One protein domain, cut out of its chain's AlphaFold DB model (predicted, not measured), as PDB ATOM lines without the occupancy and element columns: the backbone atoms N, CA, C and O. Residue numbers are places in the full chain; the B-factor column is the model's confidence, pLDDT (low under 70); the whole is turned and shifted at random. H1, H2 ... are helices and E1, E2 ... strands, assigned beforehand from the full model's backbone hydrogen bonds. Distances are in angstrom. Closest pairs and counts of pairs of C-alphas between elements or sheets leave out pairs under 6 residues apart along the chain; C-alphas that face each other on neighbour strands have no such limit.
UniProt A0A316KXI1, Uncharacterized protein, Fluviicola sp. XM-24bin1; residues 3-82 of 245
ATOM      1  N   VAL A   3     142.350 127.879 147.300       95.25
ATOM      2  CA  VAL A   3     141.906 128.622 148.486       95.25
ATOM      3  C   VAL A   3     141.828 130.109 148.149       95.25
ATOM      4  O   VAL A   3     142.687 130.632 147.442       95.25
ATOM      5  N   ASP A   4     140.812 130.787 148.660       93.75
ATOM      6  CA  ASP A   4     140.657 132.233 148.567       93.75
ATOM      7  C   ASP A   4     140.701 132.896 149.951       93.75
ATOM      8  O   ASP A   4     140.520 132.251 150.989       93.75
ATOM      9  N   GLY A   5     140.967 134.197 149.966       91.25
ATOM     10  CA  GLY A   5     140.853 135.022 151.158       91.25
ATOM     11  C   GLY A   5     141.436 136.410 150.946       91.25
ATOM     12  O   GLY A   5     141.382 136.959 149.850       91.25
ATOM     13  N   THR A   6     141.976 137.003 152.003       89.44
ATOM     14  CA  THR A   6     142.530 138.360 151.986       89.44
ATOM     15  C   THR A   6     143.954 138.340 152.513       89.44
ATOM     16  O   THR A   6     144.215 137.711 153.538       89.44
ATOM     17  N   TYR A   7     144.876 139.049 151.865       90.12
ATOM     18  CA  TYR A   7     146.239 139.158 152.371       90.12
ATOM     19  C   TYR A   7     146.282 139.999 153.657       90.12
ATOM     20  O   TYR A   7     145.844 141.146 153.689       90.12
ATOM     21  N   GLN A   8     146.806 139.424 154.742       86.31
ATOM     22  CA  GLN A   8     146.845 140.042 156.079       86.31
ATOM     23  C   GLN A   8     148.268 140.423 156.532       86.31
ATOM     24  O   GLN A   8     148.492 140.705 157.713       86.31
ATOM     25  N   GLY A   9     149.247 140.401 155.619       87.31
ATOM     26  CA  GLY A   9     150.665 140.607 155.941       87.31
ATOM     27  C   GLY A   9     151.361 139.366 156.514       87.31
ATOM     28  O   GLY A   9     152.361 139.492 157.214       87.31
ATOM     29  N   LYS A  10     150.797 138.172 156.291       91.25
ATOM     30  CA  LYS A  10     151.377 136.885 156.693       91.25
ATOM     31  C   LYS A  10     151.382 135.926 155.515       91.25
ATOM     32  O   LYS A  10     150.403 135.870 154.776       91.25
ATOM     33  N   ASN A  11     152.447 135.145 155.418       94.38
ATOM     34  CA  ASN A  11     152.629 134.137 154.387       94.38
ATOM     35  C   ASN A  11     151.864 132.848 154.698       94.38
ATOM     36  O   ASN A  11     151.479 132.576 155.846       94.38
ATOM     37  N   LEU A  12     151.624 132.059 153.651       96.19
ATOM     38  CA  LEU A  12     150.905 130.793 153.742       96.19
ATOM     39  C   LEU A  12     151.890 129.624 153.694       96.19
ATOM     40  O   LEU A  12     152.720 129.549 152.797       96.19
ATOM     41  N   TYR A  13     151.775 128.683 154.624       96.56
ATOM     42  CA  TYR A  13     152.609 127.487 154.677       96.56
ATOM     43  C   TYR A  13     151.844 126.283 154.140       96.56
ATOM     44  O   TYR A  13     150.698 126.020 154.524       96.56
ATOM     45  N   VAL A  14     152.499 125.523 153.271       97.12
ATOM     46  CA  VAL A  14     151.941 124.336 152.625       97.12
ATOM     47  C   VAL A  14     152.826 123.143 152.952       97.12
ATOM     48  O   VAL A  14     154.027 123.168 152.714       97.12
ATOM     49  N   SER A  15     152.227 122.079 153.481       96.69
ATOM     50  CA  SER A  15     152.844 120.757 153.520       96.69
ATOM     51  C   SER A  15     152.580 120.054 152.197       96.69
ATOM     52  O   SER A  15     151.446 120.010 151.715       96.69
ATOM     53  N   ASN A  16     153.641 119.519 151.613       96.06
ATOM     54  CA  ASN A  16     153.637 118.924 150.295       96.06
ATOM     55  C   ASN A  16     154.179 117.491 150.394       96.06
ATOM     56  O   ASN A  16     155.389 117.308 150.519       96.06
ATOM     57  N   PRO A  17     153.312 116.468 150.423       94.44
ATOM     58  CA  PRO A  17     153.772 115.091 150.544       94.44
ATOM     59  C   PRO A  17     154.590 114.668 149.317       94.44
ATOM     60  O   PRO A  17     154.560 115.324 148.273       94.44
ATOM     61  N   LEU A  18     155.321 113.560 149.455       91.94
ATOM     62  CA  LEU A  18     155.907 112.881 148.302       91.94
ATOM     63  C   LEU A  18     154.799 112.444 147.344       91.94
ATOM     64  O   LEU A  18     153.658 112.230 147.763       91.94
ATOM     65  N   ASP A  19     155.154 112.345 146.072       87.44
ATOM     66  CA  ASP A  19     154.257 111.777 145.074       87.44
ATOM     67  C   ASP A  19     154.004 110.283 145.339       87.44
ATOM     68  O   ASP A  19     154.853 109.599 145.922       87.44
ATOM     69  N   ASP A  20     152.859 109.769 144.893       79.56
ATOM     70  CA  ASP A  20     152.443 108.378 145.129       79.56
ATOM     71  C   ASP A  20     153.382 107.369 144.445       79.56
ATOM     72  O   ASP A  20     153.574 106.253 144.930       79.56
ATOM     73  N   GLU A  21     154.035 107.785 143.357       79.69
ATOM     74  CA  GLU A  21     155.057 107.002 142.653       79.69
ATOM     75  C   GLU A  21     156.441 107.062 143.332       79.69
ATOM     76  O   GLU A  21     157.375 106.375 142.918       79.69
ATOM     77  N   GLY A  22     156.596 107.869 144.390       73.62
ATOM     78  CA  GLY A  22     157.835 108.005 145.162       73.62
ATOM     79  C   GLY A  22     158.916 108.877 144.510       73.62
ATOM     80  O   GLY A  22     160.004 109.016 145.074       73.62
ATOM     81  N   PHE A  23     158.632 109.489 143.357       80.38
ATOM     82  CA  PHE A  23     159.546 110.386 142.649       80.38
ATOM     83  C   PHE A  23     159.089 111.844 142.763       80.38
ATOM     84  O   PHE A  23     158.130 112.268 142.133       80.38
ATOM     85  N   GLY A  24     159.824 112.643 143.538       86.75
ATOM     86  CA  GLY A  24     159.520 114.063 143.715       86.75
ATOM     87  C   GLY A  24     158.390 114.321 144.715       86.75
ATOM     88  O   GLY A  24     158.178 113.548 145.650       86.75
ATOM     89  N   TYR A  25     157.708 115.452 144.553       93.00
ATOM     90  CA  TYR A  25     156.680 115.923 145.478       93.00
ATOM     91  C   TYR A  25     155.365 116.188 144.761       93.00
ATOM     92  O   TYR A  25     155.338 116.468 143.568       93.00
ATOM     93  N   CYS A  26     154.285 116.156 145.532       94.69
ATOM     94  CA  CYS A  26     152.929 116.161 145.022       94.69
ATOM     95  C   CYS A  26     152.530 117.444 144.272       94.69
ATOM     96  O   CYS A  26     151.913 117.387 143.209       94.69
ATOM     97  N   ALA A  27     152.832 118.616 144.835       95.38
ATOM     98  CA  ALA A  27     152.508 119.899 144.225       95.38
ATOM     99  C   ALA A  27     153.427 120.171 143.030       95.38
ATOM    100  O   ALA A  27     154.651 120.160 143.168       95.38
ATOM    101  N   THR A  28     152.836 120.497 141.883       94.19
ATOM    102  CA  THR A  28     153.552 120.745 140.623       94.19
ATOM    103  C   THR A  28     153.675 122.228 140.309       94.19
ATOM    104  O   THR A  28     154.678 122.664 139.742       94.19
ATOM    105  N   LYS A  29     152.667 123.022 140.682       95.38
ATOM    106  CA  LYS A  29     152.633 124.461 140.429       95.38
ATOM    107  C   LYS A  29     151.721 125.160 141.422       95.38
ATOM    108  O   LYS A  29     150.656 124.661 141.774       95.38
ATOM    109  N   VAL A  30     152.137 126.347 141.845       96.94
ATOM    110  CA  VAL A  30     151.324 127.244 142.663       96.94
ATOM    111  C   VAL A  30     151.161 128.552 141.914       96.94
ATOM    112  O   VAL A  30     152.145 129.096 141.408       96.94
ATOM    113  N   THR A  31     149.932 129.055 141.854       96.56
ATOM    114  CA  THR A  31     149.656 130.419 141.409       96.56
ATOM    115  C   THR A  31     148.965 131.219 142.499       96.56
ATOM    116  O   THR A  31     148.181 130.672 143.275       96.56
ATOM    117  N   VAL A  32     149.252 132.517 142.548       96.75
ATOM    118  CA  VAL A  32     148.572 133.498 143.400       96.75
ATOM    119  C   VAL A  32     148.034 134.583 142.483       96.75
ATOM    120  O   VAL A  32     148.793 135.203 141.751       96.75
ATOM    121  N   ASN A  33     146.714 134.766 142.461       95.56
ATOM    122  CA  ASN A  33     146.028 135.691 141.549       95.56
ATOM    123  C   ASN A  33     146.373 135.471 140.058       95.56
ATOM    124  O   ASN A  33     146.244 136.375 139.242       95.56
ATOM    125  N   GLY A  34     146.762 134.243 139.694       94.50
ATOM    126  CA  GLY A  34     147.163 133.860 138.335       94.50
ATOM    127  C   GLY A  34     148.677 133.856 138.099       94.50
ATOM    128  O   GLY A  34     149.134 133.114 137.228       94.50
ATOM    129  N   ASP A  35     149.452 134.572 138.913       95.69
ATOM    130  CA  ASP A  35     150.907 134.644 138.791       95.69
ATOM    131  C   ASP A  35     151.584 133.421 139.407       95.69
ATOM    132  O   ASP A  35     151.191 132.936 140.469       95.69
ATOM    133  N   ILE A  36     152.607 132.898 138.732       95.50
ATOM    134  CA  ILE A  36     153.327 131.697 139.171       95.50
ATOM    135  C   ILE A  36     154.224 132.033 140.361       95.50
ATOM    136  O   ILE A  36     155.007 132.978 140.310       95.50
ATOM    137  N   MET A  37     154.156 131.204 141.402       94.38
ATOM    138  CA  MET A  37     155.008 131.335 142.579       94.38
ATOM    139  C   MET A  37     156.495 131.123 142.244       94.38
ATOM    140  O   MET A  37     156.859 130.051 141.743       94.38
ATOM    141  N   PRO A  38     157.377 132.092 142.558       89.75
ATOM    142  CA  PRO A  38     158.820 131.921 142.419       89.75
ATOM    143  C   PRO A  38     159.364 130.812 143.336       89.75
ATOM    144  O   PRO A  38     158.836 130.567 144.415       89.75
ATOM    145  N   GLY A  39     160.444 130.140 142.922       83.31
ATOM    146  CA  GLY A  39     161.127 129.116 143.736       83.31
ATOM    147  C   GLY A  39     160.569 127.690 143.619       83.31
ATOM    148  O   GLY A  39     161.257 126.741 143.991       83.31
ATOM    149  N   GLY A  40     159.386 127.517 143.020       87.44
ATOM    150  CA  GLY A  40     158.805 126.204 142.723       87.44
ATOM    151  C   GLY A  40     158.331 125.424 143.955       87.44
ATOM    152  O   GLY A  40     158.281 125.935 145.069       87.44
ATOM    153  N   THR A  41     157.940 124.167 143.743       91.38
ATOM    154  CA  THR A  41     157.227 123.333 144.735       91.38
ATOM    155  C   THR A  41     157.960 122.040 145.097       91.38
ATOM    156  O   THR A  41     157.407 121.188 145.788       91.38
ATOM    157  N   SER A  42     159.210 121.865 144.654       89.44
ATOM    158  CA  SER A  42     159.978 120.609 144.770       89.44
ATOM    159  C   SER A  42     160.565 120.369 146.174       89.44
ATOM    160  O   SER A  42     161.754 120.093 146.326       89.44
ATOM    161  N   MET A  43     159.747 120.503 147.217       93.00
ATOM    162  CA  MET A  43     160.128 120.310 148.619       93.00
ATOM    163  C   MET A  43     158.936 119.859 149.468       93.00
ATOM    164  O   MET A  43     157.789 120.129 149.114       93.00
ATOM    165  N   GLY A  44     159.217 119.207 150.605       93.00
ATOM    166  CA  GLY A  44     158.207 118.574 151.471       93.00
ATOM    167  C   GLY A  44     157.290 119.542 152.227       93.00
ATOM    168  O   GLY A  44     156.225 119.174 152.725       93.00
ATOM    169  N   ALA A  45     157.701 120.799 152.319       94.94
ATOM    170  CA  ALA A  45     156.882 121.914 152.753       94.94
ATOM    171  C   ALA A  45     157.474 123.195 152.174       94.94
ATOM    172  O   ALA A  45     158.694 123.304 152.067       94.94
ATOM    173  N   PHE A  46     156.625 124.150 151.820       95.19
ATOM    174  CA  PHE A  46     157.053 125.434 151.278       95.19
ATOM    175  C   PHE A  46     156.168 126.572 151.779       95.19
ATOM    176  O   PHE A  46     155.074 126.367 152.312       95.19
ATOM    177  N   GLU A  47     156.679 127.781 151.605       95.31
ATOM    178  CA  GLU A  47     156.019 129.031 151.942       95.31
ATOM    179  C   GLU A  47     155.589 129.737 150.658       95.31
ATOM    180  O   GLU A  47     156.364 129.861 149.713       95.31
ATOM    181  N   ILE A  48     154.345 130.205 150.632       95.38
ATOM    182  CA  ILE A  48     153.856 131.147 149.634       95.38
ATOM    183  C   ILE A  48     154.105 132.540 150.204       95.38
ATOM    184  O   ILE A  48     153.347 133.015 151.058       95.38
ATOM    185  N   ASP A  49     155.197 133.158 149.758       94.06
ATOM    186  CA  ASP A  49     155.577 134.511 150.147       94.06
ATOM    187  C   ASP A  49     154.817 135.544 149.310       94.06
ATOM    188  O   ASP A  49     155.135 135.787 148.144       94.06
ATOM    189  N   PHE A  50     153.793 136.156 149.909       93.00
ATOM    190  CA  PHE A  50     152.938 137.122 149.217       93.00
ATOM    191  C   PHE A  50     153.672 138.418 148.853       93.00
ATOM    192  O   PHE A  50     153.234 139.125 147.944       93.00
ATOM    193  N   SER A  51     154.803 138.722 149.505       90.00
ATOM    194  CA  SER A  51     155.597 139.917 149.190       90.00
ATOM    195  C   SER A  51     156.169 139.897 147.766       90.00
ATOM    196  O   SER A  51     156.464 140.951 147.206       90.00
ATOM    197  N   LEU A  52     156.248 138.713 147.147       91.38
ATOM    198  CA  LEU A  52     156.746 138.519 145.786       91.38
ATOM    199  C   LEU A  52     155.710 138.831 144.692       91.38
ATOM    200  O   LEU A  52     156.071 138.856 143.518       91.38
ATOM    201  N   PHE A  53     154.446 139.067 145.055       91.56
ATOM    202  CA  PHE A  53     153.331 139.219 144.109       91.56
ATOM    203  C   PHE A  53     152.769 140.647 144.036       91.56
ATOM    204  O   PHE A  53     151.740 140.864 143.406       91.56
ATOM    205  N   ASN A  54     153.427 141.623 144.678       88.06
ATOM    206  CA  ASN A  54     152.973 143.021 144.743       88.06
ATOM    207  C   ASN A  54     151.510 143.162 145.224       88.06
ATOM    208  O   ASN A  54     150.746 143.957 144.684       88.06
ATOM    209  N   ILE A  55     151.131 142.354 146.219       87.62
ATOM    210  CA  ILE A  55     149.791 142.340 146.818       87.62
ATOM    211  C   ILE A  55     149.819 143.186 148.088       87.62
ATOM    212  O   ILE A  55     150.653 142.969 148.977       87.62
ATOM    213  N   GLU A  56     148.890 144.126 148.208       85.00
ATOM    214  CA  GLU A  56     148.775 144.975 149.391       85.00
ATOM    215  C   GLU A  56     147.950 144.311 150.505       85.00
ATOM    216  O   GLU A  56     147.095 143.448 150.285       85.00
ATOM    217  N   ILE A  57     148.204 144.702 151.758       82.75
ATOM    218  CA  ILE A  57     147.412 144.216 152.894       82.75
ATOM    219  C   ILE A  57     145.953 144.649 152.701       82.75
ATOM    220  O   ILE A  57     145.663 145.834 152.564       82.75
ATOM    221  N   GLY A  58     145.030 143.691 152.773       79.62
ATOM    222  CA  GLY A  58     143.603 143.910 152.536       79.62
ATOM    223  C   GLY A  58     143.136 143.517 151.133       79.62
ATOM    224  O   GLY A  58     141.925 143.430 150.916       79.62
ATOM    225  N   GLU A  59     144.049 143.214 150.207       85.56
ATOM    226  CA  GLU A  59     143.685 142.759 148.866       85.56
ATOM    227  C   GLU A  59     143.245 141.288 148.837       85.56
ATOM    228  O   GLU A  59     143.722 140.463 149.632       85.56
ATOM    229  N   PRO A  60     142.308 140.933 147.938       89.50
ATOM    230  CA  PRO A  60     141.896 139.553 147.752       89.50
ATOM    231  C   PRO A  60     143.035 138.714 147.168       89.50
ATOM    232  O   PRO A  60     143.760 139.140 146.267       89.50
ATOM    233  N   VAL A  61     143.147 137.482 147.655       93.44
ATOM    234  CA  VAL A  61     144.073 136.482 147.125       93.44
ATOM    235  C   VAL A  61     143.318 135.229 146.723       93.44
ATOM    236  O   VAL A  61     142.457 134.743 147.457       93.44
ATOM    237  N   PHE A  62     143.666 134.694 145.560       96.56
ATOM    238  CA  PHE A  62     143.195 133.417 145.051       96.56
ATOM    239  C   PHE A  62     144.403 132.539 144.746       96.56
ATOM    240  O   PHE A  62     145.156 132.805 143.808       96.56
ATOM    241  N   ILE A  63     144.607 131.509 145.563       96.94
ATOM    242  CA  ILE A  63     145.725 130.581 145.433       96.94
ATOM    243  C   ILE A  63     145.235 129.290 144.787       96.94
ATOM    244  O   ILE A  63     144.293 128.658 145.274       96.94
ATOM    245  N   VAL A  64     145.920 128.857 143.732       97.25
ATOM    246  CA  VAL A  64     145.706 127.552 143.097       97.25
ATOM    247  C   VAL A  64     146.960 126.714 143.274       97.25
ATOM    248  O   VAL A  64     148.052 127.146 142.928       97.25
ATOM    249  N   ILE A  65     146.795 125.506 143.811       96.81
ATOM    250  CA  ILE A  65     147.855 124.503 143.928       96.81
ATOM    251  C   ILE A  65     147.492 123.353 142.990       96.81
ATOM    252  O   ILE A  65     146.568 122.577 143.271       96.81
ATOM    253  N   GLU A  66     148.194 123.279 141.867       95.88
ATOM    254  CA  GLU A  66     148.191 122.135 140.958       95.88
ATOM    255  C   GLU A  66     149.048 121.022 141.579       95.88
ATOM    256  O   GLU A  66     150.093 121.288 142.182       95.88
ATOM    257  N   HIS A  67     148.574 119.780 141.507       94.88
ATOM    258  CA  HIS A  67     149.247 118.624 142.095       94.88
ATOM    259  C   HIS A  67     148.935 117.351 141.306       94.88
ATOM    260  O   HIS A  67     147.932 117.311 140.589       94.88
ATOM    261  N   ASN A  68     149.780 116.332 141.463       93.06
ATOM    262  CA  ASN A  68     149.604 115.026 140.830       93.06
ATOM    263  C   ASN A  68     148.357 114.295 141.355       93.06
ATOM    264  O   ASN A  68     147.823 114.608 142.428       93.06
ATOM    265  N   GLU A  69     147.872 113.332 140.572       89.06
ATOM    266  CA  GLU A  69     146.802 112.431 140.999       89.06
ATOM    267  C   GLU A  69     147.323 111.446 142.057       89.06
ATOM    268  O   GLU A  69     148.462 111.005 141.990       89.06
ATOM    269  N   GLY A  70     146.492 111.108 143.047       88.44
ATOM    270  CA  GLY A  70     146.842 110.166 144.123       88.44
ATOM    271  C   GLY A  70     147.329 110.826 145.420       88.44
ATOM    272  O   GLY A  70     146.878 110.466 146.506       88.44
ATOM    273  N   CYS A  71     148.091 111.914 145.321       91.31
ATOM    274  CA  CYS A  71     148.584 112.670 146.473       91.31
ATOM    275  C   CYS A  71     147.813 114.001 146.675       91.31
ATOM    276  O   CYS A  71     147.100 114.483 145.789       91.31
ATOM    277  N   LYS A  72     147.929 114.640 147.854       93.75
ATOM    278  CA  LYS A  72     147.278 115.942 148.115       93.75
ATOM    279  C   LYS A  72     148.071 116.852 149.067       93.75
ATOM    280  O   LYS A  72     148.248 116.487 150.232       93.75
ATOM    281  N   PRO A  73     148.470 118.067 148.640       95.38
ATOM    282  CA  PRO A  73     149.067 119.062 149.527       95.38
ATOM    283  C   PRO A  73     148.078 119.565 150.587       95.38
ATOM    284  O   PRO A  73     146.856 119.522 150.411       95.38
ATOM    285  N   LYS A  74     148.604 120.091 151.694       96.06
ATOM    286  CA  LYS A  74     147.807 120.618 152.806       96.06
ATOM    287  C   LYS A  74     148.278 122.009 153.209       96.06
ATOM    288  O   LYS A  74     149.427 122.193 153.592       96.06
ATOM    289  N   ILE A  75     147.356 122.964 153.213       96.81
ATOM    290  CA  ILE A  75     147.588 124.290 153.792       96.81
ATOM    291  C   ILE A  75     147.595 124.159 155.318       96.81
ATOM    292  O   ILE A  75     146.658 123.606 155.901       96.81
ATOM    293  N   LEU A  76     148.658 124.642 155.956       96.19
ATOM    294  CA  LEU A  76     148.892 124.474 157.390       96.19
ATOM    295  C   LEU A  76     148.263 125.584 158.238       96.19
ATOM    296  O   LEU A  76     147.867 125.316 159.368       96.19
ATOM    297  N   ASN A  77     148.144 126.794 157.690       94.94
ATOM    298  CA  ASN A  77     147.673 127.990 158.394       94.94
ATOM    299  C   ASN A  77     146.626 128.791 157.582       94.94
ATOM    300  O   ASN A  77     146.811 129.986 157.347       94.94
ATOM    301  N   PRO A  78     145.518 128.180 157.114       93.25
ATOM    302  CA  PRO A  78     144.538 128.865 156.260       93.25
ATOM    303  C   PRO A  78     143.890 130.093 156.925       93.25
ATOM    304  O   PRO A  78     143.356 130.969 156.248       93.25
ATOM    305  N   GLU A  79     143.935 130.187 158.253       91.00
ATOM    306  CA  GLU A  79     143.408 131.310 159.019       91.00
ATOM    307  C   GLU A  79     144.147 132.633 158.787       91.00
ATOM    308  O   GLU A  79     143.584 133.689 159.067       91.00
ATOM    309  N   VAL A  80     145.374 132.612 158.247       91.31
ATOM    310  CA  VAL A  80     146.101 133.853 157.918       91.31
ATOM    311  C   VAL A  80     145.470 134.631 156.767       91.31
ATOM    312  O   VAL A  80     145.756 135.814 156.620       91.31
ATOM    313  N   LEU A  81     144.594 133.987 155.990       91.31
ATOM    314  CA  LEU A  81     143.833 134.616 154.913       91.31
ATOM    315  C   LEU A  81     142.493 135.190 155.391       91.31
ATOM    316  O   LEU A  81     141.776 135.831 154.621       91.31
ATOM    317  N   ARG A  82     142.114 134.943 156.653       89.56
ATOM    318  CA  ARG A  82     140.848 135.423 157.211       89.56
ATOM    319  C   ARG A  82     141.015 136.834 157.785       89.56
ATOM    320  O   ARG A  82     141.976 137.065 158.524       89.56
TER     321      ARG A  82
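AT A GLANCE: This is residues 3 to 82 of the 245 residues of an uncharacterized protein of Fluviicola sp. XM-24bin1 (UniProt A0A316KXI1). What shape do these coordinates make? They make an elongated body of two small antiparallel sheets, E1 - E5 - E3 and E2 - E4, only partly face to face, their strands running roughly along the longest axis; H1 is near one end of E4, and H2 packs beside E1. What is it built of? The printed part has 80 residues, with five named strands and two named helices in the order E1 E2 E3 E4 H1 E5 H2, and the class is mixed, helices and strands. Under half of the residues are in named elements, 26 in strands and 8 in helices. How large is it? It is compact, with a radius of gyration of the C-alphas of 12.5 A, and its C-alphas span 40 by 21 by 16 A.

HOW THE PARTS SIT: Which strands make the larger sheet? E1, residues 3 to 6, is an edge strand and the antiparallel neighbour of E5, residues 60 to 67, with N 5 and O 61 at 3.0 A. On E5, residues 60 to 63 pair with E1 and residues 63 to 67 with E3, residues 27 to 32, the other edge strand; N 31 and O 64 are 2.9 A apart. What makes the second sheet? E2, residues 12 to 15, and E4, residues 45 to 48, are antiparallel at 159 degrees, with N 14 and O 46 at 2.9 A; residues 14 to 15 of E2 also pair, antiparallel, with residues 74 to 75. E2 and E5 are apart, and E3 and E4 are only just apart, their closest C-alphas 8.4 A from each other. Where do the helices stand? H1, residues 50 to 53, is only just on the larger sheet, with 5 pairs of C-alphas within 10 A, and only grazes it. H2, residues 78 to 81, is on that sheet at a height of 5.3 A, over none of its strands; the closest C-alphas of E1 and H2 are those of Gly 5 and Leu 81, 4.8 A apart. How do the helices' backbones read? H1 and H2 are too short for an O i to N i+4 pair, and each has one O i to N i+3 pair, within hydrogen-bond range.

IN THESE COORDINATES: Where does the printed part begin? E1 starts at C-alpha 3, at (141.906, 128.622, 148.486). Which strands are longest? E5 measures 22.9 A from C-alpha 60 at (141.896, 139.553, 147.752) to C-alpha 67, and E3 14.2 A. Where does the last element end? H2 ends at C-alpha 81, at (143.833, 134.616, 154.913).

THE WHOLE: How far does it reach? The two C-alphas farthest apart are those of Glu 21 and Gly 58, at 39.9 A. Which links are long? Those from E2 to E3 and from E3 to E4 are long. Is it unbroken and confident? The printed part has no cut, its mean pLDDT is 91.8, and no printed residue is under 70.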